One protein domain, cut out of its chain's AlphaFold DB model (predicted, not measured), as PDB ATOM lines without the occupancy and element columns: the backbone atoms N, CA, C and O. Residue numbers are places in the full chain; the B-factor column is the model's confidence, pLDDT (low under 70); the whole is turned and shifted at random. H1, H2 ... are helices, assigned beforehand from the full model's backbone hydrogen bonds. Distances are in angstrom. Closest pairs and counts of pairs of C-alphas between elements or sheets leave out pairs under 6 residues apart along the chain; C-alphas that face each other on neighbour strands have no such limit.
ATOM      1  N   ASP A   2     309.399 154.580 216.406       84.38
ATOM      2  CA  ASP A   2     308.108 153.900 216.528       84.38
ATOM      3  C   ASP A   2     306.996 154.854 216.060       84.38
ATOM      4  O   ASP A   2     306.967 156.020 216.454       84.38
ATOM      5  N   PHE A   3     306.121 154.380 215.170       88.69
ATOM      6  CA  PHE A   3     305.061 155.182 214.554       88.69
ATOM      7  C   PHE A   3     303.779 155.229 215.396       88.69
ATOM      8  O   PHE A   3     302.888 156.027 215.086       88.69
ATOM      9  N   GLY A   4     303.683 154.417 216.458       90.62
ATOM     10  CA  GLY A   4     302.609 154.472 217.445       90.62
ATOM     11  C   GLY A   4     301.213 154.408 216.822       90.62
ATOM     12  O   GLY A   4     300.874 153.491 216.068       90.62
ATOM     13  N   ARG A   5     300.384 155.409 217.131       91.19
ATOM     14  CA  ARG A   5     298.978 155.485 216.719       91.19
ATOM     15  C   ARG A   5     298.785 155.402 215.205       91.19
ATOM     16  O   ARG A   5     297.784 154.830 214.785       91.19
ATOM     17  N   ALA A   6     299.714 155.911 214.392       90.81
ATOM     18  CA  ALA A   6     299.607 155.825 212.935       90.81
ATOM     19  C   ALA A   6     299.529 154.365 212.443       90.81
ATOM     20  O   ALA A   6     298.624 154.033 211.680       90.81
ATOM     21  N   ASN A   7     300.409 153.487 212.939       92.25
ATOM     22  CA  ASN A   7     300.369 152.057 212.615       92.25
ATOM     23  C   ASN A   7     299.223 151.340 213.342       92.25
ATOM     24  O   ASN A   7     298.610 150.432 212.786       92.25
ATOM     25  N   GLY A   8     298.893 151.766 214.566       92.25
ATOM     26  CA  GLY A   8     297.771 151.205 215.324       92.25
ATOM     27  C   GLY A   8     296.418 151.382 214.626       92.25
ATOM     28  O   GLY A   8     295.564 150.505 214.718       92.25
ATOM     29  N   ILE A   9     296.222 152.483 213.892       92.88
ATOM     30  CA  ILE A   9     295.014 152.708 213.085       92.88
ATOM     31  C   ILE A   9     294.948 151.730 211.912       92.88
ATOM     32  O   ILE A   9     293.886 151.157 211.675       92.88
ATOM     33  N   ASP A  10     296.060 151.513 211.205       92.75
ATOM     34  CA  ASP A  10     296.104 150.558 210.093       92.75
ATOM     35  C   ASP A  10     295.794 149.138 210.586       92.75
ATOM     36  O   ASP A  10     294.963 148.447 209.997       92.75
ATOM     37  N   ALA A  11     296.394 148.737 211.714       94.75
ATOM     38  CA  ALA A  11     296.139 147.443 212.340       94.75
ATOM     39  C   ALA A  11     294.669 147.290 212.764       94.75
ATOM     40  O   ALA A  11     294.041 146.289 212.433       94.75
ATOM     41  N   LEU A  12     294.091 148.304 213.422       94.69
ATOM     42  CA  LEU A  12     292.681 148.302 213.824       94.69
ATOM     43  C   LEU A  12     291.742 148.151 212.624       94.69
ATOM     44  O   LEU A  12     290.768 147.413 212.705       94.69
ATOM     45  N   LEU A  13     292.000 148.862 211.521       93.25
ATOM     46  CA  LEU A  13     291.143 148.818 210.332       93.25
ATOM     47  C   LEU A  13     291.266 147.499 209.557       93.25
ATOM     48  O   LEU A  13     290.292 147.093 208.925       93.25
ATOM     49  N   ALA A  14     292.431 146.850 209.604       95.19
ATOM     50  CA  ALA A  14     292.665 145.549 208.982       95.19
ATOM     51  C   ALA A  14     292.118 144.368 209.807       95.19
ATOM     52  O   ALA A  14     291.904 143.293 209.249       95.19
ATOM     53  N   ASP A  15     291.892 144.557 211.109       96.25
ATOM     54  CA  ASP A  15     291.410 143.513 212.014       96.25
ATOM     55  C   ASP A  15     289.955 143.103 211.709       96.25
ATOM     56  O   ASP A  15     289.026 143.911 211.774       96.25
ATOM     57  N   GLU A  16     289.737 141.821 211.412       96.38
ATOM     58  CA  GLU A  16     288.412 141.250 211.148       96.38
ATOM     59  C   GLU A  16     287.487 141.230 212.379       96.38
ATOM     60  O   GLU A  16     286.264 141.134 212.218       96.38
ATOM     61  N   PHE A  17     288.060 141.367 213.579       96.00
ATOM     62  CA  PHE A  17     287.366 141.454 214.863       96.00
ATOM     63  C   PHE A  17     287.100 142.896 215.322       96.00
ATOM     64  O   PHE A  17     286.594 143.111 216.423       96.00
ATOM     65  N   ASN A  18     287.404 143.910 214.502       96.00
ATOM     66  CA  ASN A  18     287.038 145.285 214.835       96.00
ATOM     67  C   ASN A  18     285.509 145.501 214.772       96.00
ATOM     68  O   ASN A  18     284.767 144.702 214.204       96.00
ATOM     69  N   CYS A  19     285.018 146.623 215.310       96.88
ATOM     70  CA  CYS A  19     283.575 146.900 215.420       96.88
ATOM     71  C   CYS A  19     282.815 146.883 214.075       96.88
ATOM     72  O   CYS A  19     281.624 146.590 214.046       96.88
ATOM     73  N   LEU A  20     283.477 147.200 212.958       95.38
ATOM     74  CA  LEU A  20     282.888 147.168 211.612       95.38
ATOM     75  C   LEU A  20     283.178 145.853 210.862       95.38
ATOM     76  O   LEU A  20     282.746 145.700 209.717       95.38
ATOM     77  N   GLY A  21     283.925 144.945 211.488       94.62
ATOM     78  CA  GLY A  21     284.358 143.669 210.947       94.62
ATOM     79  C   GLY A  21     283.231 142.646 210.850       94.62
ATOM     80  O   GLY A  21     282.142 142.807 211.398       94.62
ATOM     81  N   ARG A  22     283.500 141.558 210.126       95.44
ATOM     82  CA  ARG A  22     282.506 140.516 209.811       95.44
ATOM     83  C   ARG A  22     282.028 139.715 211.027       95.44
ATOM     84  O   ARG A  22     281.012 139.037 210.923       95.44
ATOM     85  N   TYR A  23     282.780 139.755 212.126       96.38
ATOM     86  CA  TYR A  23     282.465 139.036 213.363       96.38
ATOM     87  C   TYR A  23     281.857 139.936 214.442       96.38
ATOM     88  O   TYR A  23     281.565 139.451 215.529       96.38
ATOM     89  N   SER A  24     281.667 141.226 214.158       96.00
ATOM     90  CA  SER A  24     281.004 142.151 215.073       96.00
ATOM     91  C   SER A  24     279.486 142.019 214.957       96.00
ATOM     92  O   SER A  24     278.921 142.144 213.869       96.00
ATOM     93  N   ASP A  25     278.825 141.790 216.087       96.44
ATOM     94  CA  ASP A  25     277.371 141.825 216.255       96.44
ATOM     95  C   ASP A  25     276.848 143.236 216.585       96.44
ATOM     96  O   ASP A  25     275.639 143.451 216.695       96.44
ATOM     97  N   ALA A  26     277.744 144.219 216.716       95.06
ATOM     98  CA  ALA A  26     277.375 145.597 216.994       95.06
ATOM     99  C   ALA A  26     276.623 146.234 215.814       95.06
ATOM    100  O   ALA A  26     277.005 146.094 214.647       95.06
ATOM    101  N   ASP A  27     275.599 147.040 216.115       96.25
ATOM    102  CA  ASP A  27     275.046 147.964 215.125       96.25
ATOM    103  C   ASP A  27     276.175 148.881 214.630       96.25
ATOM    104  O   ASP A  27     276.846 149.561 215.411       96.25
ATOM    105  N   LYS A  28     276.377 148.930 213.310       93.81
ATOM    106  CA  LYS A  28     277.419 149.746 212.676       93.81
ATOM    107  C   LYS A  28     277.308 151.228 213.034       93.81
ATOM    108  O   LYS A  28     278.300 151.947 212.927       93.81
ATOM    109  N   ASN A  29     276.141 151.728 213.429       94.94
ATOM    110  CA  ASN A  29     275.963 153.101 213.903       94.94
ATOM    111  C   ASN A  29     276.523 153.320 215.316       94.94
ATOM    112  O   ASN A  29     276.959 154.427 215.621       94.94
ATOM    113  N   ASN A  30     276.629 152.262 216.124       96.06
ATOM    114  CA  ASN A  30     277.235 152.302 217.456       96.06
ATOM    115  C   ASN A  30     278.774 152.257 217.411       96.06
ATOM    116  O   ASN A  30     279.432 152.573 218.402       96.06
ATOM    117  N   CYS A  31     279.380 151.955 216.257       95.75
ATOM    118  CA  CYS A  31     280.835 151.915 216.062       95.75
ATOM    119  C   CYS A  31     281.489 153.304 215.930       95.75
ATOM    120  O   CYS A  31     282.340 153.531 215.061       95.75
ATOM    121  N   ILE A  32     281.108 154.254 216.786       94.88
ATOM    122  CA  ILE A  32     281.510 155.665 216.696       94.88
ATOM    123  C   ILE A  32     283.035 155.852 216.721       94.88
ATOM    124  O   ILE A  32     283.561 156.679 215.980       94.88
ATOM    125  N   ALA A  33     283.755 155.029 217.492       91.31
ATOM    126  CA  ALA A  33     285.205 155.138 217.650       91.31
ATOM    127  C   ALA A  33     285.971 154.904 216.338       91.31
ATOM    128  O   ALA A  33     286.962 155.583 216.091       91.31
ATOM    129  N   ILE A  34     285.503 153.981 215.488       93.12
ATOM    130  CA  ILE A  34     286.126 153.676 214.186       93.12
ATOM    131  C   ILE A  34     285.575 154.592 213.086       93.12
ATOM    132  O   ILE A  34     286.304 154.989 212.172       93.12
ATOM    133  N   ARG A  35     284.289 154.956 213.168       91.94
ATOM    134  CA  ARG A  35     283.630 155.829 212.183       91.94
ATOM    135  C   ARG A  35     284.180 157.248 212.187       91.94
ATOM    136  O   ARG A  35     284.386 157.807 211.117       91.94
ATOM    137  N   PHE A  36     284.442 157.795 213.370       91.06
ATOM    138  CA  PHE A  36     284.995 159.138 213.548       91.06
ATOM    139  C   PHE A  36     286.499 159.123 213.849       91.06
ATOM    140  O   PHE A  36     287.064 160.122 214.292       91.06
ATOM    141  N   LEU A  37     287.167 157.992 213.602       89.19
ATOM    142  CA  LEU A  37     288.610 157.883 213.748       89.19
ATOM    143  C   LEU A  37     289.299 158.802 212.739       89.19
ATOM    144  O   LEU A  37     289.138 158.633 211.531       89.19
ATOM    145  N   GLY A  38     290.103 159.749 213.222       86.38
ATOM    146  CA  GLY A  38     290.968 160.550 212.361       86.38
ATOM    147  C   GLY A  38     292.010 159.662 211.682       86.38
ATOM    148  O   GLY A  38     292.830 159.057 212.363       86.38
ATOM    149  N   ARG A  39     291.970 159.576 210.346       83.88
ATOM    150  CA  ARG A  39     292.863 158.715 209.534       83.88
ATOM    151  C   ARG A  39     293.986 159.475 208.840       83.88
ATOM    152  O   ARG A  39     294.847 158.867 208.212       83.88
ATOM    153  N   ASN A  40     293.957 160.803 208.901       81.00
ATOM    154  CA  ASN A  40     295.012 161.617 208.324       81.00
ATOM    155  C   ASN A  40     296.286 161.388 209.143       81.00
ATOM    156  O   ASN A  40     296.343 161.820 210.292       81.00
ATOM    157  N   LYS A  41     297.279 160.713 208.549       70.38
ATOM    158  CA  LYS A  41     298.615 160.473 209.121       70.38
ATOM    159  C   LYS A  41     299.442 161.764 209.174       70.38
ATOM    160  O   LYS A  41     300.573 161.816 208.702       70.38
ATOM    161  N   SER A  42     298.855 162.820 209.723       73.44
ATOM    162  CA  SER A  42     299.544 164.059 210.031       73.44
ATOM    163  C   SER A  42     300.641 163.802 211.065       73.44
ATOM    164  O   SER A  42     300.697 162.746 211.710       73.44
ATOM    165  N   THR A  43     301.497 164.800 211.269       66.88
ATOM    166  CA  THR A  43     302.524 164.791 212.319       66.88
ATOM    167  C   THR A  43     301.957 164.492 213.712       66.88
ATOM    168  O   THR A  43     302.667 163.929 214.529       66.88
ATOM    169  N   LEU A  44     300.671 164.772 213.969       76.38
ATOM    170  CA  LEU A  44     300.022 164.519 215.262       76.38
ATOM    171  C   LEU A  44     299.713 163.038 215.541       76.38
ATOM    172  O   LEU A  44     299.500 162.675 216.695       76.38
ATOM    173  N   LEU A  45     299.617 162.178 214.519       83.25
ATOM    174  CA  LEU A  45     299.378 160.738 214.721       83.25
ATOM    175  C   LEU A  45     300.672 159.927 214.725       83.25
ATOM    176  O   LEU A  45     300.746 158.886 215.382       83.25
ATOM    177  N   THR A  46     301.672 160.386 213.978       86.06
ATOM    178  CA  THR A  46     302.971 159.725 213.872       86.06
ATOM    179  C   THR A  46     303.740 159.863 215.182       86.06
ATOM    180  O   THR A  46     304.013 160.969 215.630       86.06
ATOM    181  N   GLY A  47     304.081 158.732 215.804       85.94
ATOM    182  CA  GLY A  47     304.801 158.708 217.083       85.94
ATOM    183  C   GLY A  47     303.935 159.044 218.303       85.94
ATOM    184  O   GLY A  47     304.440 159.070 219.422       85.94
ATOM    185  N   ALA A  48     302.630 159.266 218.119       87.00
ATOM    186  CA  ALA A  48     301.706 159.475 219.224       87.00
ATOM    187  C   ALA A  48     301.347 158.145 219.899       87.00
ATOM    188  O   ALA A  48     301.019 157.162 219.230       87.00
ATOM    189  N   PHE A  49     301.324 158.133 221.229       91.12
ATOM    190  CA  PHE A  49     300.906 156.985 222.037       91.12
ATOM    191  C   PHE A  49     299.734 157.357 222.931       91.12
ATOM    192  O   PHE A  49     299.533 158.518 223.283       91.12
ATOM    193  N   LYS A  50     298.949 156.349 223.321       91.00
ATOM    194  CA  LYS A  50     297.908 156.530 224.331       91.00
ATOM    195  C   LYS A  50     298.564 156.926 225.653       91.00
ATOM    196  O   LYS A  50     299.413 156.186 226.146       91.00
ATOM    197  N   THR A  51     298.107 158.019 226.257       92.88
ATOM    198  CA  THR A  51     298.525 158.403 227.608       92.88
ATOM    199  C   THR A  51     298.207 157.265 228.589       92.88
ATOM    200  O   THR A  51     297.046 156.839 228.677       92.88
TER     201      THR A  51
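What this domain is: This is residues 2 to 51 of the 119 residues of an uncharacterized protein of Vibrio penaeicida (UniProt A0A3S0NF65). What is the main picture? There is little regular structure: the elongated printed part runs out along H1, folds back through unnamed residues 15 to 31, and returns by the short H2 and unnamed residues 36 to 51. What are its figures? Of 50 printed residues, 14 are in two named helices, H1 then H2, with no named strand; the class is all helix. It is only just loose, close to compact: the radius of gyration of the C-alphas is 11.9 A, the spans 33 by 20 by 17 A.

How they stand to each other: Do the helices meet? H1, residues 5 to 14, and H2, residues 32 to 35, are close but not clearly touching; their closest C-alphas, of Leu 13 and Ile 34, are 8.0 A apart. How are their backbones? In H1, 5 of 6 O i to N i+4 pairs are within hydrogen-bond range; H2 is too short for any.

Where its parts are: Where does H1 begin? C-alpha 5 is at (298.978, 155.485, 216.719), and H1 is 14.1 A long. Where does H2 end? C-alpha 35 is at (283.630, 155.829, 212.183).

The domain as a whole: Which link is long? H1 to H2, 17 residues; the printed part has no cut. Where is confidence low? Residue 43 is under 70.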